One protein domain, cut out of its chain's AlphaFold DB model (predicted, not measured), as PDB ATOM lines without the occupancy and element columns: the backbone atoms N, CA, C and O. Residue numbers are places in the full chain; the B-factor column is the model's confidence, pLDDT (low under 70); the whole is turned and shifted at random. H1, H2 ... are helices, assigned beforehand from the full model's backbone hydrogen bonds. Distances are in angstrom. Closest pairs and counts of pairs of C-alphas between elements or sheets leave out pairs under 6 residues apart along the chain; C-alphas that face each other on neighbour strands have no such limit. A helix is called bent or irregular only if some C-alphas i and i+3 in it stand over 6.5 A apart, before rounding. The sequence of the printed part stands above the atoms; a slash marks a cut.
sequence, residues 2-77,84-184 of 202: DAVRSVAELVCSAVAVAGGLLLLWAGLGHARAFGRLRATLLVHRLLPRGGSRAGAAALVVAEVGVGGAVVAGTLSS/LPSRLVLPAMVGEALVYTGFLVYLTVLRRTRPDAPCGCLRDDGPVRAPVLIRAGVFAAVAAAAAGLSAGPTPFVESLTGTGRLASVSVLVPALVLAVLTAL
ATOM      1  N   ASP A   2      48.346  50.307  27.232       78.31
ATOM      2  CA  ASP A   2      49.718  50.148  27.732       78.31
ATOM      3  C   ASP A   2      50.212  48.696  27.737       78.31
ATOM      4  O   ASP A   2      51.339  48.437  27.334       78.31
ATOM      5  N   ALA A   3      49.346  47.725  28.056       75.19
ATOM      6  CA  ALA A   3      49.716  46.305  28.049       75.19
ATOM      7  C   ALA A   3      50.179  45.803  26.666       75.19
ATOM      8  O   ALA A   3      51.170  45.085  26.564       75.19
ATOM      9  N   VAL A   4      49.499  46.213  25.587       74.75
ATOM     10  CA  VAL A   4      49.868  45.829  24.211       74.75
ATOM     11  C   VAL A   4      51.223  46.426  23.832       74.75
ATOM     12  O   VAL A   4      52.047  45.749  23.218       74.75
ATOM     13  N   ARG A   5      51.484  47.670  24.252       76.62
ATOM     14  CA  ARG A   5      52.766  48.348  24.038       76.62
ATOM     15  C   ARG A   5      53.904  47.643  24.778       76.62
ATOM     16  O   ARG A   5      54.918  47.339  24.160       76.62
ATOM     17  N   SER A   6      53.702  47.299  26.050       74.56
ATOM     18  CA  SER A   6      54.686  46.561  26.850       74.56
ATOM     19  C   SER A   6      55.031  45.200  26.249       74.56
ATOM     20  O   SER A   6      56.202  44.833  26.188       74.56
ATOM     21  N   VAL A   7      54.032  44.454  25.762       74.62
ATOM     22  CA  VAL A   7      54.269  43.158  25.105       74.62
ATOM     23  C   VAL A   7      55.048  43.338  23.802       74.62
ATOM     24  O   VAL A   7      55.995  42.596  23.554       74.62
ATOM     25  N   ALA A   8      54.698  44.334  22.983       73.06
ATOM     26  CA  ALA A   8      55.403  44.605  21.732       73.06
ATOM     27  C   ALA A   8      56.878  44.979  21.965       73.06
ATOM     28  O   ALA A   8      57.756  44.455  21.279       73.06
ATOM     29  N   GLU A   9      57.161  45.825  22.958       73.12
ATOM     30  CA  GLU A   9      58.527  46.192  23.351       73.12
ATOM     31  C   GLU A   9      59.324  44.974  23.837       73.12
ATOM     32  O   GLU A   9      60.470  44.775  23.420       73.12
ATOM     33  N   LEU A  10      58.705  44.115  24.656       74.12
ATOM     34  CA  LEU A  10      59.314  42.880  25.154       74.12
ATOM     35  C   LEU A  10      59.700  41.939  24.005       74.12
ATOM     36  O   LEU A  10      60.825  41.437  23.955       74.12
ATOM     37  N   VAL A  11      58.776  41.729  23.064       75.62
ATOM     38  CA  VAL A  11      58.981  40.861  21.899       75.62
ATOM     39  C   VAL A  11      60.068  41.422  20.987       75.62
ATOM     40  O   VAL A  11      60.981  40.683  20.622       75.62
ATOM     41  N   CYS A  12      60.023  42.718  20.657       76.19
ATOM     42  CA  CYS A  12      61.044  43.348  19.812       76.19
ATOM     43  C   CYS A  12      62.440  43.202  20.424       76.19
ATOM     44  O   CYS A  12      63.399  42.874  19.728       76.19
ATOM     45  N   SER A  13      62.533  43.365  21.741       75.75
ATOM     46  CA  SER A  13      63.791  43.249  22.477       75.75
ATOM     47  C   SER A  13      64.306  41.817  22.518       75.75
ATOM     48  O   SER A  13      65.492  41.589  22.300       75.75
ATOM     49  N   ALA A  14      63.427  40.839  22.743       80.19
ATOM     50  CA  ALA A  14      63.802  39.426  22.711       80.19
ATOM     51  C   ALA A  14      64.350  39.033  21.339       80.19
ATOM     52  O   ALA A  14      65.396  38.395  21.237       80.19
ATOM     53  N   VAL A  15      63.669  39.453  20.276       79.88
ATOM     54  CA  VAL A  15      64.086  39.148  18.908       79.88
ATOM     55  C   VAL A  15      65.396  39.853  18.549       79.88
ATOM     56  O   VAL A  15      66.252  39.213  17.946       79.88
ATOM     57  N   ALA A  16      65.595  41.109  18.952       82.88
ATOM     58  CA  ALA A  16      66.858  41.817  18.732       82.88
ATOM     59  C   ALA A  16      68.023  41.157  19.492       82.88
ATOM     60  O   ALA A  16      69.075  40.883  18.930       82.88
ATOM     61  N   VAL A  17      67.827  40.770  20.757       85.38
ATOM     62  CA  VAL A  17      68.857  40.023  21.503       85.38
ATOM     63  C   VAL A  17      69.160  38.678  20.835       85.38
ATOM     64  O   VAL A  17      70.324  38.283  20.742       85.38
ATOM     65  N   ALA A  18      68.137  37.978  20.337       87.50
ATOM     66  CA  ALA A  18      68.312  36.742  19.581       87.50
ATOM     67  C   ALA A  18      69.116  36.966  18.290       87.50
ATOM     68  O   ALA A  18      70.007  36.171  17.985       87.50
ATOM     69  N   GLY A  19      68.836  38.041  17.553       89.50
ATOM     70  CA  GLY A  19      69.573  38.401  16.345       89.50
ATOM     71  C   GLY A  19      71.025  38.775  16.650       89.50
ATOM     72  O   GLY A  19      71.939  38.202  16.057       89.50
ATOM     73  N   GLY A  20      71.276  39.589  17.676       91.12
ATOM     74  CA  GLY A  20      72.624  39.879  18.169       91.12
ATOM     75  C   GLY A  20      73.417  38.622  18.564       91.12
ATOM     76  O   GLY A  20      74.579  38.471  18.178       91.12
ATOM     77  N   LEU A  21      72.790  37.670  19.266       91.75
ATOM     78  CA  LEU A  21      73.406  36.377  19.597       91.75
ATOM     79  C   LEU A  21      73.735  35.553  18.345       91.75
ATOM     80  O   LEU A  21      74.806  34.947  18.268       91.75
ATOM     81  N   LEU A  22      72.832  35.534  17.365       91.00
ATOM     82  CA  LEU A  22      73.041  34.836  16.100       91.00
ATOM     83  C   LEU A  22      74.163  35.464  15.273       91.00
ATOM     84  O   LEU A  22      74.976  34.717  14.730       91.00
ATOM     85  N   LEU A  23      74.239  36.796  15.205       93.88
ATOM     86  CA  LEU A  23      75.344  37.512  14.563       93.88
ATOM     87  C   LEU A  23      76.668  37.186  15.245       93.88
ATOM     88  O   LEU A  23      77.619  36.803  14.572       93.88
ATOM     89  N   LEU A  24      76.721  37.248  16.576       94.75
ATOM     90  CA  LEU A  24      77.938  36.925  17.313       94.75
ATOM     91  C   LEU A  24      78.372  35.474  17.067       94.75
ATOM     92  O   LEU A  24      79.544  35.204  16.804       94.75
ATOM     93  N   TRP A  25      77.429  34.533  17.110       94.19
ATOM     94  CA  TRP A  25      77.699  33.125  16.828       94.19
ATOM     95  C   TRP A  25      78.189  32.902  15.391       94.19
ATOM     96  O   TRP A  25      79.198  32.220  15.187       94.19
ATOM     97  N   ALA A  26      77.511  33.495  14.404       92.31
ATOM     98  CA  ALA A  26      77.886  33.427  12.994       92.31
ATOM     99  C   ALA A  26      79.280  34.023  12.766       92.31
ATOM    100  O   ALA A  26      80.145  33.338  12.224       92.31
ATOM    101  N   GLY A  27      79.534  35.220  13.296       94.81
ATOM    102  CA  GLY A  27      80.816  35.911  13.215       94.81
ATOM    103  C   GLY A  27      81.959  35.119  13.834       94.81
ATOM    104  O   GLY A  27      83.019  34.988  13.224       94.81
ATOM    105  N   LEU A  28      81.748  34.494  14.996       95.56
ATOM    106  CA  LEU A  28      82.745  33.603  15.597       95.56
ATOM    107  C   LEU A  28      82.963  32.328  14.767       95.56
ATOM    108  O   LEU A  28      84.090  31.836  14.669       95.56
ATOM    109  N   GLY A  29      81.910  31.773  14.166       94.12
ATOM    110  CA  GLY A  29      82.016  30.652  13.230       94.12
ATOM    111  C   GLY A  29      82.834  31.018  11.989       94.12
ATOM    112  O   GLY A  29      83.768  30.299  11.624       94.12
ATOM    113  N   HIS A  30      82.534  32.164  11.385       94.88
ATOM    114  CA  HIS A  30      83.227  32.710  10.226       94.88
ATOM    115  C   HIS A  30      84.675  33.099  10.528       94.88
ATOM    116  O   HIS A  30      85.552  32.810   9.718       94.88
ATOM    117  N   ALA A  31      84.957  33.672  11.699       96.00
ATOM    118  CA  ALA A  31      86.314  33.986  12.136       96.00
ATOM    119  C   ALA A  31      87.176  32.717  12.231       96.00
ATOM    120  O   ALA A  31      88.292  32.681  11.713       96.00
ATOM    121  N   ARG A  32      86.639  31.643  12.829       96.06
ATOM    122  CA  ARG A  32      87.335  30.347  12.925       96.06
ATOM    123  C   ARG A  32      87.500  29.666  11.565       96.06
ATOM    124  O   ARG A  32      88.495  28.987  11.338       96.06
ATOM    125  N   ALA A  33      86.540  29.845  10.660       94.25
ATOM    126  CA  ALA A  33      86.532  29.250   9.324       94.25
ATOM    127  C   ALA A  33      86.813  30.279   8.212       94.25
ATOM    128  O   ALA A  33      86.274  30.168   7.109       94.25
ATOM    129  N   PHE A  34      87.677  31.265   8.475       95.00
ATOM    130  CA  PHE A  34      87.861  32.432   7.602       95.00
ATOM    131  C   PHE A  34      88.252  32.070   6.162       95.00
ATOM    132  O   PHE A  34      87.749  32.651   5.199       95.00
ATOM    133  N   GLY A  35      89.116  31.063   5.997       94.94
ATOM    134  CA  GLY A  35      89.503  30.556   4.678       94.94
ATOM    135  C   GLY A  35      88.316  30.010   3.879       94.94
ATOM    136  O   GLY A  35      88.214  30.275   2.681       94.94
ATOM    137  N   ARG A  36      87.381  29.322   4.549       93.69
ATOM    138  CA  ARG A  36      86.156  28.798   3.931       93.69
ATOM    139  C   ARG A  36      85.219  29.933   3.534       93.69
ATOM    140  O   ARG A  36      84.803  29.966   2.384       93.69
ATOM    141  N   LEU A  37      84.973  30.896   4.430       93.88
ATOM    142  CA  LEU A  37      84.160  32.081   4.118       93.88
ATOM    143  C   LEU A  37      84.699  32.804   2.876       93.88
ATOM    144  O   LEU A  37      83.955  33.102   1.943       93.88
ATOM    145  N   ARG A  38      86.015  33.032   2.821       94.88
ATOM    146  CA  ARG A  38      86.659  33.664   1.664       94.88
ATOM    147  C   ARG A  38      86.471  32.852   0.379       94.88
ATOM    148  O   ARG A  38      86.211  33.447  -0.666       94.88
ATOM    149  N   ALA A  39      86.620  31.529   0.435       93.81
ATOM    150  CA  ALA A  39      86.404  30.656  -0.718       93.81
ATOM    151  C   ALA A  39      84.951  30.730  -1.213       93.81
ATOM    152  O   ALA A  39      84.723  30.893  -2.411       93.81
ATOM    153  N   THR A  40      83.979  30.732  -0.301       93.81
ATOM    154  CA  THR A  40      82.557  30.909  -0.621       93.81
ATOM    155  C   THR A  40      82.294  32.254  -1.307       93.81
ATOM    156  O   THR A  40      81.723  32.291  -2.396       93.81
ATOM    157  N   LEU A  41      82.813  33.364  -0.765       94.56
ATOM    158  CA  LEU A  41      82.679  34.687  -1.397       94.56
ATOM    159  C   LEU A  41      83.305  34.746  -2.803       94.56
ATOM    160  O   LEU A  41      82.790  35.436  -3.685       94.56
ATOM    161  N   LEU A  42      84.402  34.016  -3.037       94.75
ATOM    162  CA  LEU A  42      85.011  33.900  -4.367       94.75
ATOM    163  C   LEU A  42      84.121  33.131  -5.349       94.75
ATOM    164  O   LEU A  42      84.033  33.524  -6.514       94.75
ATOM    165  N   VAL A  43      83.448  32.070  -4.899       94.44
ATOM    166  CA  VAL A  43      82.499  31.298  -5.721       94.44
ATOM    167  C   VAL A  43      81.298  32.154  -6.123       94.44
ATOM    168  O   VAL A  43      80.839  32.070  -7.264       94.44
ATOM    169  N   HIS A  44      80.835  33.031  -5.231       94.94
ATOM    170  CA  HIS A  44      79.689  33.903  -5.503       94.94
ATOM    171  C   HIS A  44      79.990  34.932  -6.595       94.94
ATOM    172  O   HIS A  44      79.087  35.325  -7.330       94.94
ATOM    173  N   ARG A  45      81.261  35.348  -6.730       94.62
ATOM    174  CA  ARG A  45      81.733  36.332  -7.725       94.62
ATOM    175  C   ARG A  45      80.955  37.660  -7.709       94.62
ATOM    176  O   ARG A  45      80.879  38.332  -8.730       94.62
ATOM    177  N   LEU A  46      80.398  38.038  -6.556       94.31
ATOM    178  CA  LEU A  46      79.681  39.309  -6.364       94.31
ATOM    179  C   LEU A  46      80.613  40.467  -5.971       94.31
ATOM    180  O   LEU A  46      80.245  41.629  -6.100       94.31
ATOM    181  N   LEU A  47      81.823  40.155  -5.500       92.25
ATOM    182  CA  LEU A  47      82.856  41.133  -5.157       92.25
ATOM    183  C   LEU A  47      83.874  41.265  -6.303       92.25
ATOM    184  O   LEU A  47      84.168  40.267  -6.971       92.25
ATOM    185  N   PRO A  48      84.467  42.458  -6.508       90.19
ATOM    186  CA  PRO A  48      85.544  42.645  -7.475       90.19
ATOM    187  C   PRO A  48      86.733  41.721  -7.171       90.19
ATOM    188  O   PRO A  48      86.978  41.334  -6.021       90.19
ATOM    189  N   ARG A  49      87.487  41.353  -8.216       84.44
ATOM    190  CA  ARG A  49      88.654  40.464  -8.100       84.44
ATOM    191  C   ARG A  49      89.639  41.045  -7.076       84.44
ATOM    192  O   ARG A  49      90.076  42.177  -7.215       84.44
ATOM    193  N   GLY A  50      89.947  40.276  -6.031       86.69
ATOM    194  CA  GLY A  50      90.804  40.705  -4.913       86.69
ATOM    195  C   GLY A  50      90.054  41.216  -3.672       86.69
ATOM    196  O   GLY A  50      90.604  41.158  -2.574       86.69
ATOM    197  N   GLY A  51      88.777  41.596  -3.794       93.50
ATOM    198  CA  GLY A  51      87.965  42.117  -2.684       93.50
ATOM    199  C   GLY A  51      87.458  41.064  -1.689       93.50
ATOM    200  O   GLY A  51      86.949  41.420  -0.632       93.50
ATOM    201  N   SER A  52      87.607  39.765  -1.976       93.44
ATOM    202  CA  SER A  52      87.022  38.695  -1.149       93.44
ATOM    203  C   SER A  52      87.598  38.612   0.264       93.44
ATOM    204  O   SER A  52      86.870  38.296   1.199       93.44
ATOM    205  N   ARG A  53      88.891  38.917   0.448       95.19
ATOM    206  CA  ARG A  53      89.515  38.927   1.781       95.19
ATOM    207  C   ARG A  53      89.003  40.092   2.624       95.19
ATOM    208  O   ARG A  53      88.665  39.884   3.783       95.19
ATOM    209  N   ALA A  54      88.939  41.287   2.036       95.81
ATOM    210  CA  ALA A  54      88.422  42.476   2.704       95.81
ATOM    211  C   ALA A  54      86.932  42.321   3.029       95.81
ATOM    212  O   ALA A  54      86.536  42.572   4.158       95.81
ATOM    213  N   GLY A  55      86.133  41.810   2.086       94.44
ATOM    214  CA  GLY A  55      84.717  41.514   2.306       94.44
ATOM    215  C   GLY A  55      84.491  40.488   3.420       94.44
ATOM    216  O   GLY A  55      83.663  40.718   4.294       94.44
ATOM    217  N   ALA A  56      85.269  39.399   3.449       95.31
ATOM    218  CA  ALA A  56      85.198  38.415   4.533       95.31
ATOM    219  C   ALA A  56      85.566  39.027   5.894       95.31
ATOM    220  O   ALA A  56      84.890  38.770   6.886       95.31
ATOM    221  N   ALA A  57      86.623  39.842   5.950       96.94
ATOM    222  CA  ALA A  57      87.041  40.509   7.182       96.94
ATOM    223  C   ALA A  57      85.990  41.515   7.665       96.94
ATOM    224  O   ALA A  57      85.625  41.493   8.835       96.94
ATOM    225  N   ALA A  58      85.467  42.345   6.760       96.12
ATOM    226  CA  ALA A  58      84.416  43.309   7.060       96.12
ATOM    227  C   ALA A  58      83.154  42.618   7.592       96.12
ATOM    228  O   ALA A  58      82.590  43.081   8.578       96.12
ATOM    229  N   LEU A  59      82.755  41.487   6.996       95.12
ATOM    230  CA  LEU A  59      81.618  40.700   7.470       95.12
ATOM    231  C   LEU A  59      81.843  40.179   8.895       95.12
ATOM    232  O   LEU A  59      81.002  40.412   9.753       95.12
ATOM    233  N   VAL A  60      82.995  39.557   9.172       96.69
ATOM    234  CA  VAL A  60      83.323  39.052  10.520       96.69
ATOM    235  C   VAL A  60      83.346  40.182  11.550       96.69
ATOM    236  O   VAL A  60      82.798  40.033  12.639       96.69
ATOM    237  N   VAL A  61      83.965  41.318  11.214       97.25
ATOM    238  CA  VAL A  61      84.014  42.489  12.100       97.25
ATOM    239  C   VAL A  61      82.612  43.030  12.362       97.25
ATOM    240  O   VAL A  61      82.298  43.336  13.509       97.25
ATOM    241  N   ALA A  62      81.759  43.107  11.340       95.50
ATOM    242  CA  ALA A  62      80.379  43.548  11.497       95.50
ATOM    243  C   ALA A  62      79.574  42.578  12.376       95.50
ATOM    244  O   ALA A  62      78.967  43.008  13.349       95.50
ATOM    245  N   GLU A  63      79.619  41.275  12.096       95.81
ATOM    246  CA  GLU A  63      78.896  40.243  12.849       95.81
ATOM    247  C   GLU A  63      79.324  40.189  14.324       95.81
ATOM    248  O   GLU A  63      78.483  40.244  15.224       95.81
ATOM    249  N   VAL A  64      80.634  40.134  14.589       96.69
ATOM    250  CA  VAL A  64      81.174  40.071  15.956       96.69
ATOM    251  C   VAL A  64      81.008  41.404  16.680       96.69
ATOM    252  O   VAL A  64      80.642  41.412  17.853       96.69
ATOM    253  N   GLY A  65      81.266  42.527  16.007       95.38
ATOM    254  CA  GLY A  65      81.180  43.859  16.600       95.38
ATOM    255  C   GLY A  65      79.749  44.226  16.977       95.38
ATOM    256  O   GLY A  65      79.490  44.586  18.124       95.38
ATOM    257  N   VAL A  66      78.811  44.075  16.040       94.81
ATOM    258  CA  VAL A  66      77.389  44.368  16.269       94.81
ATOM    259  C   VAL A  66      76.785  43.368  17.252       94.81
ATOM    260  O   VAL A  66      76.225  43.782  18.266       94.81
ATOM    261  N   GLY A  67      76.952  42.062  17.014       93.50
ATOM    262  CA  GLY A  67      76.416  41.034  17.907       93.50
ATOM    263  C   GLY A  67      76.993  41.134  19.321       93.50
ATOM    264  O   GLY A  67      76.264  41.057  20.310       93.50
ATOM    265  N   GLY A  68      78.297  41.397  19.431       93.38
ATOM    266  CA  GLY A  68      78.976  41.636  20.701       93.38
ATOM    267  C   GLY A  68      78.459  42.876  21.427       93.38
ATOM    268  O   GLY A  68      78.223  42.805  22.631       93.38
ATOM    269  N   ALA A  69      78.223  43.984  20.719       91.12
ATOM    270  CA  ALA A  69      77.675  45.205  21.308       91.12
ATOM    271  C   ALA A  69      76.246  45.005  21.844       91.12
ATOM    272  O   ALA A  69      75.954  45.433  22.964       91.12
ATOM    273  N   VAL A  70      75.383  44.301  21.102       88.00
ATOM    274  CA  VAL A  70      74.016  43.964  21.543       88.00
ATOM    275  C   VAL A  70      74.046  43.087  22.799       88.00
ATOM    276  O   VAL A  70      73.386  43.393  23.799       88.00
ATOM    277  N   VAL A  71      74.856  42.023  22.794       87.56
ATOM    278  CA  VAL A  71      74.982  41.103  23.938       87.56
ATOM    279  C   VAL A  71      75.581  41.812  25.152       87.56
ATOM    280  O   VAL A  71      75.050  41.687  26.255       87.56
ATOM    281  N   ALA A  72      76.649  42.590  24.967       87.69
ATOM    282  CA  ALA A  72      77.288  43.332  26.048       87.69
ATOM    283  C   ALA A  72      76.337  44.370  26.659       87.69
ATOM    284  O   ALA A  72      76.196  44.406  27.881       87.69
ATOM    285  N   GLY A  73      75.623  45.147  25.837       82.88
ATOM    286  CA  GLY A  73      74.618  46.103  26.314       82.88
ATOM    287  C   GLY A  73      73.501  45.428  27.120       82.88
ATOM    288  O   GLY A  73      73.131  45.901  28.200       82.88
ATOM    289  N   THR A  74      73.031  44.268  26.656       80.19
ATOM    290  CA  THR A  74      72.025  43.460  27.366       80.19
ATOM    291  C   THR A  74      72.560  42.955  28.708       80.19
ATOM    292  O   THR A  74      71.915  43.128  29.743       80.19
ATOM    293  N   LEU A  75      73.768  42.382  28.733       82.94
ATOM    294  CA  LEU A  75      74.396  41.867  29.954       82.94
ATOM    295  C   LEU A  75      74.705  42.972  30.972       82.94
ATOM    296  O   LEU A  75      74.525  42.767  32.173       82.94
ATOM    297  N   SER A  76      75.149  44.143  30.523       79.88
ATOM    298  CA  SER A  76      75.392  45.287  31.406       79.88
ATOM    299  C   SER A  76      74.111  45.809  32.041       79.88
ATOM    300  O   SER A  76      74.121  46.134  33.231       79.88
ATOM    301  N   SER A  77      73.002  45.789  31.296       72.81
ATOM    302  CA  SER A  77      71.677  46.111  31.832       72.81
ATOM    303  C   SER A  77      71.283  45.141  32.957       72.81
ATOM    304  O   SER A  77      70.848  45.577  34.020       72.81
ATOM    305  N   LEU A  84      78.398  50.635  30.786       53.56
ATOM    306  CA  LEU A  84      78.130  50.650  29.349       53.56
ATOM    307  C   LEU A  84      77.215  51.838  29.031       53.56
ATOM    308  O   LEU A  84      76.053  51.831  29.443       53.56
ATOM    309  N   PRO A  85      77.726  52.885  28.357       57.59
ATOM    310  CA  PRO A  85      76.931  54.066  28.082       57.59
ATOM    311  C   PRO A  85      75.742  53.653  27.217       57.59
ATOM    312  O   PRO A  85      75.919  53.074  26.147       57.59
ATOM    313  N   SER A  86      74.533  54.001  27.656       62.34
ATOM    314  CA  SER A  86      73.272  53.874  26.902       62.34
ATOM    315  C   SER A  86      73.387  54.348  25.445       62.34
ATOM    316  O   SER A  86      72.698  53.846  24.559       62.34
ATOM    317  N   ARG A  87      74.344  55.245  25.182       69.88
ATOM    318  CA  ARG A  87      74.761  55.726  23.860       69.88
ATOM    319  C   ARG A  87      75.202  54.632  22.879       69.88
ATOM    320  O   ARG A  87      75.190  54.897  21.685       69.88
ATOM    321  N   LEU A  88      75.590  53.440  23.340       75.69
ATOM    322  CA  LEU A  88      76.031  52.332  22.478       75.69
ATOM    323  C   LEU A  88      74.904  51.367  22.081       75.69
ATOM    324  O   LEU A  88      75.069  50.621  21.120       75.69
ATOM    325  N   VAL A  89      73.753  51.392  22.761       76.19
ATOM    326  CA  VAL A  89      72.644  50.465  22.467       76.19
ATOM    327  C   VAL A  89      71.979  50.809  21.136       76.19
ATOM    328  O   VAL A  89      71.840  49.946  20.276       76.19
ATOM    329  N   LEU A  90      71.631  52.082  20.929       83.19
ATOM    330  CA  LEU A  90      71.025  52.544  19.680       83.19
ATOM    331  C   LEU A  90      71.891  52.241  18.438       83.19
ATOM    332  O   LEU A  90      71.369  51.625  17.508       83.19
ATOM    333  N   PRO A  91      73.195  52.594  18.386       87.12
ATOM    334  CA  PRO A  91      74.018  52.272  17.224       87.12
ATOM    335  C   PRO A  91      74.214  50.762  17.040       87.12
ATOM    336  O   PRO A  91      74.344  50.324  15.901       87.12
ATOM    337  N   ALA A  92      74.187  49.959  18.111       88.12
ATOM    338  CA  ALA A  92      74.222  48.502  17.990       88.12
ATOM    339  C   ALA A  92      72.952  47.957  17.313       88.12
ATOM    340  O   ALA A  92      73.065  47.168  16.379       88.12
ATOM    341  N   MET A  93      71.764  48.435  17.700       85.38
ATOM    342  CA  MET A  93      70.486  48.031  17.087       85.38
ATOM    343  C   MET A  93      70.377  48.473  15.623       85.38
ATOM    344  O   MET A  93      69.947  47.707  14.762       85.38
ATOM    345  N   VAL A  94      70.820  49.696  15.316       90.62
ATOM    346  CA  VAL A  94      70.908  50.180  13.929       90.62
ATOM    347  C   VAL A  94      71.903  49.337  13.131       90.62
ATOM    348  O   VAL A  94      71.607  48.940  12.006       90.62
ATOM    349  N   GLY A  95      73.060  49.021  13.716       93.38
ATOM    350  CA  GLY A  95      74.050  48.134  13.114       93.38
ATOM    351  C   GLY A  95      73.476  46.752  12.811       93.38
ATOM    352  O   GLY A  95      73.679  46.237  11.716       93.38
ATOM    353  N   GLU A  96      72.708  46.178  13.734       93.00
ATOM    354  CA  GLU A  96      72.049  44.880  13.558       93.00
ATOM    355  C   GLU A  96      71.052  44.911  12.401       93.00
ATOM    356  O   GLU A  96      71.119  44.056  11.512       93.00
ATOM    357  N   ALA A  97      70.194  45.934  12.357       92.50
ATOM    358  CA  ALA A  97      69.261  46.134  11.255       92.50
ATOM    359  C   ALA A  97      70.002  46.234   9.912       92.50
ATOM    360  O   ALA A  97      69.662  45.524   8.968       92.50
ATOM    361  N   LEU A  98      71.063  47.044   9.837       95.62
ATOM    362  CA  LEU A  98      71.857  47.214   8.617       95.62
ATOM    363  C   LEU A  98      72.544  45.918   8.174       95.62
ATOM    364  O   LEU A  98      72.536  45.607   6.980       95.62
ATOM    365  N   VAL A  99      73.110  45.150   9.107       95.62
ATOM    366  CA  VAL A  99      73.763  43.873   8.795       95.62
ATOM    367  C   VAL A  99      72.741  42.870   8.262       95.62
ATOM    368  O   VAL A  99      72.969  42.288   7.200       95.62
ATOM    369  N   TYR A 100      71.590  42.707   8.921       94.75
ATOM    370  CA  TYR A 100      70.554  41.784   8.452       94.75
ATOM    371  C   TYR A 100      69.907  42.224   7.137       94.75
ATOM    372  O   TYR A 100      69.685  41.384   6.260       94.75
ATOM    373  N   THR A 101      69.649  43.519   6.943       95.44
ATOM    374  CA  THR A 101      69.136  44.047   5.671       95.44
ATOM    375  C   THR A 101      70.153  43.857   4.548       95.44
ATOM    376  O   THR A 101      69.797  43.359   3.480       95.44
ATOM    377  N   GLY A 102      71.424  44.197   4.779       96.12
ATOM    378  CA  GLY A 102      72.495  43.996   3.803       96.12
ATOM    379  C   GLY A 102      72.653  42.523   3.427       96.12
ATOM    380  O   GLY A 102      72.758  42.185   2.246       96.12
ATOM    381  N   PHE A 103      72.570  41.635   4.415       94.81
ATOM    382  CA  PHE A 103      72.598  40.194   4.210       94.81
ATOM    383  C   PHE A 103      71.389  39.682   3.411       94.81
ATOM    384  O   PHE A 103      71.557  38.899   2.475       94.81
ATOM    385  N   LEU A 104      70.177  40.164   3.701       95.56
ATOM    386  CA  LEU A 104      68.971  39.832   2.939       95.56
ATOM    387  C   LEU A 104      69.086  40.256   1.467       95.56
ATOM    388  O   LEU A 104      68.770  39.471   0.566       95.56
ATOM    389  N   VAL A 105      69.546  41.485   1.218       96.88
ATOM    390  CA  VAL A 105      69.786  42.001  -0.139       96.88
ATOM    391  C   VAL A 105      70.826  41.140  -0.848       96.88
ATOM    392  O   VAL A 105      70.589  40.692  -1.973       96.88
ATOM    393  N   TYR A 106      71.935  40.836  -0.175       95.69
ATOM    394  CA  TYR A 106      72.993  39.987  -0.707       95.69
ATOM    395  C   TYR A 106      72.482  38.601  -1.109       95.69
ATOM    396  O   TYR A 106      72.692  38.178  -2.245       95.69
ATOM    397  N   LEU A 107      71.752  37.915  -0.224       94.88
ATOM    398  CA  LEU A 107      71.170  36.603  -0.513       94.88
ATOM    399  C   LEU A 107      70.143  36.658  -1.650       94.88
ATOM    400  O   LEU A 107      70.044  35.720  -2.439       94.88
ATOM    401  N   THR A 108      69.395  37.755  -1.764       96.50
ATOM    402  CA  THR A 108      68.419  37.959  -2.841       96.50
ATOM    403  C   THR A 108      69.117  38.117  -4.194       96.50
ATOM    404  O   THR A 108      68.709  37.492  -5.174       96.50
ATOM    405  N   VAL A 109      70.196  38.902  -4.251       97.25
ATOM    406  CA  VAL A 109      71.041  39.051  -5.449       97.25
ATOM    407  C   VAL A 109      71.733  37.733  -5.790       97.25
ATOM    408  O   VAL A 109      71.722  37.322  -6.952       97.25
ATOM    409  N   LEU A 110      72.272  37.027  -4.792       95.88
ATOM    410  CA  LEU A 110      72.910  35.725  -4.975       95.88
ATOM    411  C   LEU A 110      71.924  34.702  -5.547       95.88
ATOM    412  O   LEU A 110      72.216  34.088  -6.565       95.88
ATOM    413  N   ARG A 111      70.718  34.591  -4.976       95.94
ATOM    414  CA  ARG A 111      69.675  33.678  -5.468       95.94
ATOM    415  C   ARG A 111      69.264  33.975  -6.914       95.94
ATOM    416  O   ARG A 111      68.973  33.046  -7.659       95.94
ATOM    417  N   ARG A 112      69.228  35.252  -7.313       96.50
ATOM    418  CA  ARG A 112      68.880  35.664  -8.687       96.50
ATOM    419  C   ARG A 112      70.004  35.411  -9.689       96.50
ATOM    420  O   ARG A 112      69.729  35.069 -10.830       96.50
ATOM    421  N   THR A 113      71.252  35.613  -9.281       96.62
ATOM    422  CA  THR A 113      72.412  35.545 -10.184       96.62
ATOM    423  C   THR A 113      73.062  34.165 -10.223       96.62
ATOM    424  O   THR A 113      73.689  33.821 -11.224       96.62
ATOM    425  N   ARG A 114      72.949  33.391  -9.138       95.38
ATOM    426  CA  ARG A 114      73.609  32.101  -8.900       95.38
ATOM    427  C   ARG A 114      72.726  31.198  -8.016       95.38
ATOM    428  O   ARG A 114      73.042  31.003  -6.842       95.38
ATOM    429  N   PRO A 115      71.630  30.633  -8.548       92.94
ATOM    430  CA  PRO A 115      70.671  29.855  -7.753       92.94
ATOM    431  C   PRO A 115      71.284  28.619  -7.074       92.94
ATOM    432  O   PRO A 115      70.846  28.255  -5.985       92.94
ATOM    433  N   ASP A 116      72.326  28.031  -7.668       93.50
ATOM    434  CA  ASP A 116      73.008  26.836  -7.148       93.50
ATOM    435  C   ASP A 116      74.220  27.152  -6.256       93.50
ATOM    436  O   ASP A 116      74.907  26.241  -5.796       93.50
ATOM    437  N   ALA A 117      74.531  28.433  -6.022       93.00
ATOM    438  CA  ALA A 117      75.655  28.795  -5.164       93.00
ATOM    439  C   ALA A 117      75.347  28.485  -3.686       93.00
ATOM    440  O   ALA A 117      74.236  28.771  -3.224       93.00
ATOM    441  N   PRO A 118      76.327  27.954  -2.930       92.50
ATOM    442  CA  PRO A 118      76.156  27.651  -1.513       92.50
ATOM    443  C   PRO A 118      75.861  28.932  -0.728       92.50
ATOM    444  O   PRO A 118      76.483  29.959  -0.965       92.50
ATOM    445  N   CYS A 119      74.946  28.908   0.237       87.88
ATOM    446  CA  CYS A 119      74.644  30.113   1.012       87.88
ATOM    447  C   CYS A 119      75.799  30.511   1.952       87.88
ATOM    448  O   CYS A 119      75.959  31.693   2.261       87.88
ATOM    449  N   GLY A 120      76.604  29.541   2.408       84.88
ATOM    450  CA  GLY A 120      77.718  29.752   3.338       84.88
ATOM    451  C   GLY A 120      77.286  30.119   4.760       84.88
ATOM    452  O   GLY A 120      78.127  30.467   5.584       84.88
ATOM    453  N   CYS A 121      75.987  30.059   5.054       83.44
ATOM    454  CA  CYS A 121      75.395  30.513   6.307       83.44
ATOM    455  C   CYS A 121      75.418  29.376   7.335       83.44
ATOM    456  O   CYS A 121      74.967  28.281   7.026       83.44
ATOM    457  N   LEU A 122      75.898  29.613   8.565       74.00
ATOM    458  CA  LEU A 122      75.831  28.638   9.679       74.00
ATOM    459  C   LEU A 122      76.359  27.221   9.344       74.00
ATOM    460  O   LEU A 122      75.951  26.246   9.968       74.00
ATOM    461  N   ARG A 123      77.329  27.121   8.421       69.50
ATOM    462  CA  ARG A 123      77.915  25.863   7.900       69.50
ATOM    463  C   ARG A 123      76.982  25.041   6.995       69.50
ATOM    464  O   ARG A 123      77.286  23.878   6.752       69.50
ATOM    465  N   ASP A 124      75.898  25.625   6.491       75.31
ATOM    466  CA  ASP A 124      75.109  25.029   5.416       75.31
ATOM    467  C   ASP A 124      75.780  25.311   4.060       75.31
ATOM    468  O   ASP A 124      75.958  26.465   3.650       75.31
ATOM    469  N   ASP A 125      76.173  24.238   3.379       80.56
ATOM    470  CA  ASP A 125      76.762  24.277   2.037       80.56
ATOM    471  C   ASP A 125      75.674  24.205   0.938       80.56
ATOM    472  O   ASP A 125      75.982  24.190  -0.253       80.56
ATOM    473  N   GLY A 126      74.388  24.168   1.314       87.25
ATOM    474  CA  GLY A 126      73.257  24.147   0.390       87.25
ATOM    475  C   GLY A 126      72.949  25.497  -0.280       87.25
ATOM    476  O   GLY A 126      73.396  26.552   0.183       87.25
ATOM    477  N   PRO A 127      72.152  25.489  -1.370       90.81
ATOM    478  CA  PRO A 127      71.761  26.699  -2.090       90.81
ATOM    479  C   PRO A 127      70.858  27.615  -1.255       90.81
ATOM    480  O   PRO A 127      70.188  27.178  -0.317       90.81
ATOM    481  N   VAL A 128      70.780  28.896  -1.627       91.50
ATOM    482  CA  VAL A 128      69.920  29.878  -0.940       91.50
ATOM    483  C   VAL A 128      68.436  29.523  -1.107       91.50
ATOM    484  O   VAL A 128      67.863  29.647  -2.191       91.50
ATOM    485  N   ARG A 129      67.779  29.145  -0.004       89.62
ATOM    486  CA  ARG A 129      66.346  28.801   0.039       89.62
ATOM    487  C   ARG A 129      65.500  29.896   0.695       89.62
ATOM    488  O   ARG A 129      65.994  30.728   1.453       89.62
ATOM    489  N   ALA A 130      64.190  29.860   0.433       89.25
ATOM    490  CA  ALA A 130      63.219  30.809   0.984       89.25
ATOM    491  C   ALA A 130      63.254  30.949   2.525       89.25
ATOM    492  O   ALA A 130      63.188  32.087   2.987       89.25
ATOM    493  N   PRO A 131      63.435  29.877   3.328       85.50
ATOM    494  CA  PRO A 131      63.492  30.007   4.785       85.50
ATOM    495  C   PRO A 131      64.623  30.918   5.278       85.50
ATOM    496  O   PRO A 131      64.430  31.677   6.224       85.50
ATOM    497  N   VAL A 132      65.784  30.898   4.610       89.00
ATOM    498  CA  VAL A 132      66.930  31.749   4.973       89.00
ATOM    499  C   VAL A 132      66.606  33.225   4.722       89.00
ATOM    500  O   VAL A 132      66.886  34.069   5.570       89.00
ATOM    501  N   LEU A 133      65.953  33.531   3.595       90.81
ATOM    502  CA  LEU A 133      65.512  34.890   3.262       90.81
ATOM    503  C   LEU A 133      64.448  35.397   4.241       90.81
ATOM    504  O   LEU A 133      64.556  36.516   4.730       90.81
ATOM    505  N   ILE A 134      63.447  34.569   4.559       87.75
ATOM    506  CA  ILE A 134      62.392  34.924   5.519       87.75
ATOM    507  C   ILE A 134      63.015  35.230   6.881       87.75
ATOM    508  O   ILE A 134      62.731  36.274   7.462       87.75
ATOM    509  N   ARG A 135      63.919  34.368   7.361       86.94
ATOM    510  CA  ARG A 135      64.622  34.572   8.631       86.94
ATOM    511  C   ARG A 135      65.391  35.893   8.646       86.94
ATOM    512  O   ARG A 135      65.219  36.672   9.577       86.94
ATOM    513  N   ALA A 136      66.209  36.152   7.624       89.12
ATOM    514  CA  ALA A 136      66.963  37.400   7.525       89.12
ATOM    515  C   ALA A 136      66.033  38.627   7.484       89.12
ATOM    516  O   ALA A 136      66.306  39.621   8.151       89.12
ATOM    517  N   GLY A 137      64.909  38.537   6.765       88.19
ATOM    518  CA  GLY A 137      63.901  39.595   6.703       88.19
ATOM    519  C   GLY A 137      63.204  39.865   8.034       88.19
ATOM    520  O   GLY A 137      63.024  41.026   8.388       88.19
ATOM    521  N   VAL A 138      62.869  38.823   8.798       88.25
ATOM    522  CA  VAL A 138      62.267  38.976  10.133       88.25
ATOM    523  C   VAL A 138      63.236  39.681  11.083       88.25
ATOM    524  O   VAL A 138      62.845  40.663  11.709       88.25
ATOM    525  N   PHE A 139      64.500  39.248  11.155       87.44
ATOM    526  CA  PHE A 139      65.487  39.911  12.015       87.44
ATOM    527  C   PHE A 139      65.756  41.356  11.580       87.44
ATOM    528  O   PHE A 139      65.777  42.243  12.427       87.44
ATOM    529  N   ALA A 140      65.859  41.620  10.273       87.88
ATOM    530  CA  ALA A 140      66.003  42.979   9.753       87.88
ATOM    531  C   ALA A 140      64.825  43.885  10.151       87.88
ATOM    532  O   ALA A 140      65.032  44.985  10.663       87.88
ATOM    533  N   ALA A 141      63.589  43.422   9.938       85.00
ATOM    534  CA  ALA A 141      62.385  44.195  10.229       85.00
ATOM    535  C   ALA A 141      62.234  44.471  11.730       85.00
ATOM    536  O   ALA A 141      61.918  45.595  12.122       85.00
ATOM    537  N   VAL A 142      62.490  43.468  12.574       84.00
ATOM    538  CA  VAL A 142      62.355  43.623  14.024       84.00
ATOM    539  C   VAL A 142      63.478  44.479  14.607       84.00
ATOM    540  O   VAL A 142      63.190  45.337  15.437       84.00
ATOM    541  N   ALA A 143      64.719  44.341  14.136       85.00
ATOM    542  CA  ALA A 143      65.813  45.222  14.547       85.00
ATOM    543  C   ALA A 143      65.544  46.686  14.146       85.00
ATOM    544  O   ALA A 143      65.749  47.596  14.949       85.00
ATOM    545  N   ALA A 144      65.006  46.924  12.944       83.50
ATOM    546  CA  ALA A 144      64.610  48.262  12.505       83.50
ATOM    547  C   ALA A 144      63.466  48.841  13.357       83.50
ATOM    548  O   ALA A 144      63.524  50.003  13.763       83.50
ATOM    549  N   ALA A 145      62.451  48.029  13.676       83.25
ATOM    550  CA  ALA A 145      61.364  48.430  14.565       83.25
ATOM    551  C   ALA A 145      61.879  48.748  15.979       83.25
ATOM    552  O   ALA A 145      61.535  49.789  16.537       83.25
ATOM    553  N   ALA A 146      62.757  47.907  16.532       79.19
ATOM    554  CA  ALA A 146      63.380  48.120  17.836       79.19
ATOM    555  C   ALA A 146      64.216  49.411  17.870       79.19
ATOM    556  O   ALA A 146      64.129  50.178  18.830       79.19
ATOM    557  N   ALA A 147      64.973  49.699  16.806       79.38
ATOM    558  CA  ALA A 147      65.727  50.943  16.675       79.38
ATOM    559  C   ALA A 147      64.804  52.176  16.614       79.38
ATOM    560  O   ALA A 147      65.068  53.168  17.292       79.38
ATOM    561  N   GLY A 148      63.699  52.101  15.861       77.44
ATOM    562  CA  GLY A 148      62.704  53.175  15.776       77.44
ATOM    563  C   GLY A 148      61.993  53.440  17.105       77.44
ATOM    564  O   GLY A 148      61.814  54.594  17.489       77.44
ATOM    565  N   LEU A 149      61.654  52.382  17.850       72.56
ATOM    566  CA  LEU A 149      61.095  52.501  19.199       72.56
ATOM    567  C   LEU A 149      62.105  53.142  20.162       72.56
ATOM    568  O   LEU A 149      61.737  54.009  20.945       72.56
ATOM    569  N   SER A 150      63.389  52.795  20.045       65.62
ATOM    570  CA  SER A 150      64.467  53.307  20.906       65.62
ATOM    571  C   SER A 150      64.833  54.781  20.665       65.62
ATOM    572  O   SER A 150      65.594  55.348  21.447       65.62
ATOM    573  N   ALA A 151      64.328  55.410  19.598       64.38
ATOM    574  CA  ALA A 151      64.603  56.813  19.274       64.38
ATOM    575  C   ALA A 151      63.781  57.815  20.114       64.38
ATOM    576  O   ALA A 151      64.117  58.999  20.157       64.38
ATOM    577  N   GLY A 152      62.714  57.365  20.785       59.34
ATOM    578  CA  GLY A 152      61.967  58.176  21.751       59.34
ATOM    579  C   GLY A 152      62.539  58.082  23.174       59.34
ATOM    580  O   GLY A 152      63.288  57.146  23.467       59.34
ATOM    581  N   PRO A 153      62.167  59.000  24.092       50.47
ATOM    582  CA  PRO A 153      62.403  58.832  25.526       50.47
ATOM    583  C   PRO A 153      61.582  57.629  26.003       50.47
ATOM    584  O   PRO A 153      60.413  57.755  26.355       50.47
ATOM    585  N   THR A 154      62.149  56.432  25.882       46.19
ATOM    586  CA  THR A 154      61.409  55.194  26.109       46.19
ATOM    587  C   THR A 154      61.634  54.649  27.512       46.19
ATOM    588  O   THR A 154      62.767  54.634  28.001       46.19
ATOM    589  N   PRO A 155      60.577  54.084  28.125       49.00
ATOM    590  CA  PRO A 155      60.632  53.393  29.408       49.00
ATOM    591  C   PRO A 155      61.429  52.082  29.342       49.00
ATOM    592  O   PRO A 155      61.423  51.319  30.294       49.00
ATOM    593  N   PHE A 156      62.122  51.775  28.240       50.19
ATOM    594  CA  PHE A 156      62.874  50.535  28.073       50.19
ATOM    595  C   PHE A 156      64.027  50.424  29.079       50.19
ATOM    596  O   PHE A 156      64.203  49.391  29.725       50.19
ATOM    597  N   VAL A 157      64.763  51.521  29.287       50.25
ATOM    598  CA  VAL A 157      65.835  51.582  30.292       50.25
ATOM    599  C   VAL A 157      65.247  51.619  31.709       50.25
ATOM    600  O   VAL A 157      65.782  50.970  32.600       50.25
ATOM    601  N   GLU A 158      64.105  52.285  31.912       46.47
ATOM    602  CA  GLU A 158      63.416  52.349  33.214       46.47
ATOM    603  C   GLU A 158      62.784  51.008  33.632       46.47
ATOM    604  O   GLU A 158      62.951  50.565  34.771       46.47
ATOM    605  N   SER A 159      62.136  50.302  32.705       47.19
ATOM    606  CA  SER A 159      61.480  49.002  32.904       47.19
ATOM    607  C   SER A 159      62.494  47.901  33.241       47.19
ATOM    608  O   SER A 159      62.234  47.022  34.066       47.19
ATOM    609  N   LEU A 160      63.719  48.010  32.715       51.03
ATOM    610  CA  LEU A 160      64.855  47.166  33.099       51.03
ATOM    611  C   LEU A 160      65.427  47.491  34.490       51.03
ATOM    612  O   LEU A 160      66.144  46.663  35.047       51.03
ATOM    613  N   THR A 161      65.118  48.649  35.081       52.41
ATOM    614  CA  THR A 161      65.709  49.084  36.363       52.41
ATOM    615  C   THR A 161      64.813  48.886  37.590       52.41
ATOM    616  O   THR A 161      65.351  48.729  38.687       52.41
ATOM    617  N   GLY A 162      63.484  48.801  37.438       49.47
ATOM    618  CA  GLY A 162      62.545  48.695  38.574       49.47
ATOM    619  C   GLY A 162      62.229  47.268  39.054       49.47
ATOM    620  O   GLY A 162      62.119  47.021  40.251       49.47
ATOM    621  N   THR A 163      62.141  46.299  38.133       48.31
ATOM    622  CA  THR A 163      61.823  44.866  38.385       48.31
ATOM    623  C   THR A 163      62.751  43.927  37.581       48.31
ATOM    624  O   THR A 163      62.415  42.798  37.208       48.31
ATOM    625  N   GLY A 164      63.970  44.420  37.335       47.81
ATOM    626  CA  GLY A 164      64.936  44.059  36.288       47.81
ATOM    627  C   GLY A 164      65.609  42.686  36.293       47.81
ATOM    628  O   GLY A 164      66.725  42.569  35.796       47.81
ATOM    629  N   ARG A 165      64.994  41.643  36.858       52.66
ATOM    630  CA  ARG A 165      65.487  40.258  36.713       52.66
ATOM    631  C   ARG A 165      64.443  39.323  36.117       52.66
ATOM    632  O   ARG A 165      64.774  38.555  35.221       52.66
ATOM    633  N   LEU A 166      63.190  39.412  36.563       52.12
ATOM    634  CA  LEU A 166      62.105  38.579  36.031       52.12
ATOM    635  C   LEU A 166      61.751  38.978  34.592       52.12
ATOM    636  O   LEU A 166      61.663  38.108  33.728       52.12
ATOM    637  N   ALA A 167      61.671  40.284  34.313       56.00
ATOM    638  CA  ALA A 167      61.451  40.803  32.962       56.00
ATOM    639  C   ALA A 167      62.572  40.375  31.998       56.00
ATOM    640  O   ALA A 167      62.325  39.941  30.877       56.00
ATOM    641  N   SER A 168      63.821  40.389  32.451       56.19
ATOM    642  CA  SER A 168      64.975  40.075  31.612       56.19
ATOM    643  C   SER A 168      65.118  38.578  31.332       56.19
ATOM    644  O   SER A 168      65.434  38.189  30.209       56.19
ATOM    645  N   VAL A 169      64.831  37.722  32.320       59.91
ATOM    646  CA  VAL A 169      64.754  36.264  32.119       59.91
ATOM    647  C   VAL A 169      63.608  35.917  31.162       59.91
ATOM    648  O   VAL A 169      63.798  35.084  30.274       59.91
ATOM    649  N   SER A 170      62.466  36.611  31.259       62.41
ATOM    650  CA  SER A 170      61.342  36.421  30.329       62.41
ATOM    651  C   SER A 170      61.629  36.859  28.890       62.41
ATOM    652  O   SER A 170      60.932  36.420  27.988       62.41
ATOM    653  N   VAL A 171      62.666  37.670  28.656       62.06
ATOM    654  CA  VAL A 171      63.134  38.067  27.313       62.06
ATOM    655  C   VAL A 171      64.194  37.096  26.804       62.06
ATOM    656  O   VAL A 171      64.124  36.634  25.666       62.06
ATOM    657  N   LEU A 172      65.164  36.752  27.654       61.44
ATOM    658  CA  LEU A 172      66.306  35.920  27.285       61.44
ATOM    659  C   LEU A 172      65.917  34.482  26.957       61.44
ATOM    660  O   LEU A 172      66.482  33.914  26.029       61.44
ATOM    661  N   VAL A 173      64.968  33.889  27.689       70.56
ATOM    662  CA  VAL A 173      64.554  32.501  27.438       70.56
ATOM    663  C   VAL A 173      63.864  32.371  26.073       70.56
ATOM    664  O   VAL A 173      64.338  31.568  25.271       70.56
ATOM    665  N   PRO A 174      62.837  33.172  25.719       64.12
ATOM    666  CA  PRO A 174      62.258  33.143  24.376       64.12
ATOM    667  C   PRO A 174      63.244  33.553  23.286       64.12
ATOM    668  O   PRO A 174      63.239  32.941  22.224       64.12
ATOM    669  N   ALA A 175      64.113  34.538  23.541       66.00
ATOM    670  CA  ALA A 175      65.156  34.941  22.599       66.00
ATOM    671  C   ALA A 175      66.107  33.781  22.286       66.00
ATOM    672  O   ALA A 175      66.373  33.484  21.123       66.00
ATOM    673  N   LEU A 176      66.584  33.090  23.323       65.62
ATOM    674  CA  LEU A 176      67.464  31.936  23.192       65.62
ATOM    675  C   LEU A 176      66.746  30.779  22.502       65.62
ATOM    676  O   LEU A 176      67.304  30.194  21.582       65.62
ATOM    677  N   VAL A 177      65.507  30.475  22.894       75.25
ATOM    678  CA  VAL A 177      64.692  29.439  22.245       75.25
ATOM    679  C   VAL A 177      64.484  29.776  20.771       75.25
ATOM    680  O   VAL A 177      64.685  28.911  19.929       75.25
ATOM    681  N   LEU A 178      64.168  31.022  20.422       71.38
ATOM    682  CA  LEU A 178      63.999  31.452  19.034       71.38
ATOM    683  C   LEU A 178      65.320  31.399  18.256       71.38
ATOM    684  O   LEU A 178      65.347  30.936  17.118       71.38
ATOM    685  N   ALA A 179      66.432  31.821  18.856       65.62
ATOM    686  CA  ALA A 179      67.757  31.722  18.251       65.62
ATOM    687  C   ALA A 179      68.142  30.258  17.993       65.62
ATOM    688  O   ALA A 179      68.588  29.915  16.900       65.62
ATOM    689  N   VAL A 180      67.908  29.383  18.972       72.94
ATOM    690  CA  VAL A 180      68.181  27.947  18.889       72.94
ATOM    691  C   VAL A 180      67.264  27.285  17.868       72.94
ATOM    692  O   VAL A 180      67.764  26.601  16.986       72.94
ATOM    693  N   LEU A 181      65.954  27.532  17.905       75.38
ATOM    694  CA  LEU A 181      65.010  27.007  16.919       75.38
ATOM    695  C   LEU A 181      65.371  27.489  15.517       75.38
ATOM    696  O   LEU A 181      65.465  26.684  14.604       75.38
ATOM    697  N   THR A 182      65.662  28.772  15.324       67.38
ATOM    698  CA  THR A 182      66.049  29.274  13.996       67.38
ATOM    699  C   THR A 182      67.398  28.731  13.524       67.38
ATOM    700  O   THR A 182      67.592  28.574  12.321       67.38
ATOM    701  N   ALA A 183      68.333  28.440  14.432       67.62
ATOM    702  CA  ALA A 183      69.604  27.797  14.103       67.62
ATOM    703  C   ALA A 183      69.461  26.291  13.833       67.62
ATOM    704  O   ALA A 183      70.197  25.759  13.008       67.62
ATOM    705  N   LEU A 184      68.533  25.622  14.521       71.19
ATOM    706  CA  LEU A 184      68.327  24.178  14.451       71.19
ATOM    707  C   LEU A 184      67.294  23.754  13.418       71.19
ATOM    708  O   LEU A 184      67.353  22.595  13.031       71.19
TER     709      LEU A 184
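Overview. This is residues 2 to 77 and 84 to 184 of the 202 residues of an uncharacterized protein of Actinopolymorpha cephalotaxi (UniProt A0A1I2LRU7). The long helix H1 runs slantwise through the middle, with H3, H4 and H5 packed on one side of it and H7 on the other. H4 and H5 form a hairpin; H2 sits toward one end of the long axis and the small H6 toward the other. The 177 printed residues hold seven named helices, H1 to H7 in chain order, and no named strand: all helix, mostly crossed in packing. The whole is compact, radius of gyration of the C-alphas 17.0 A, yet elongated, spanning 53 by 30 by 26 A.

Along the chain. Find C-alpha 2 at (49.718, 50.148, 27.732); from there H1 runs 45.0 A through residues 2 to 32. Next come H2, residues 34 to 44, and H3, residues 52 to 77, 37.1 A long. H4, residues 86 to 113, spans 41.4 A; it is neither bent nor irregular, but only just: C-alphas 87 and 90 are 6.4 A apart. H5 takes residues 130 to 149, H6 156 to 162, and H7 166 to 184, ending at C-alpha 184 at (68.327, 24.178, 14.451).

Arrangement. Start at the hub, H1. It touches H3, closest C-alphas Gly 20 and Gly 67 at 4.0 A, at a steep tilt of 42 degrees, opposite ways. With residues 10 to 22 alone it touches H7, closest C-alphas Ala 14 and Ala 175 at 4.7 A. H4 and H5 touch at a shallow tilt of 27 degrees, closest C-alphas Ala 97 and Ala 140 at 4.8 A. H2 touches H3 at residues 52 to 56 alone, closest C-alphas Arg 38 and Ala 56 at 5.7 A. H6 touches no helix; H3 and H7 are apart. Every O i to N i+4 pair is within hydrogen-bond range in H1, H2, H3, H5 and H6, against 22 of 24 in H4 and 14 of 15 in H7.

Size, cuts and confidence. Look to Arg 49 and Gly 162 for the C-alphas farthest apart, 54.1 A. Residues 78 to 83 are not printed; C-alphas 77 and 84 are 8.3 A apart across the cut. The link from H4 to H5, residues 114 to 129, is long. Mean pLDDT of the printed part is 82.3, with residues 150 to 172 among those under 70.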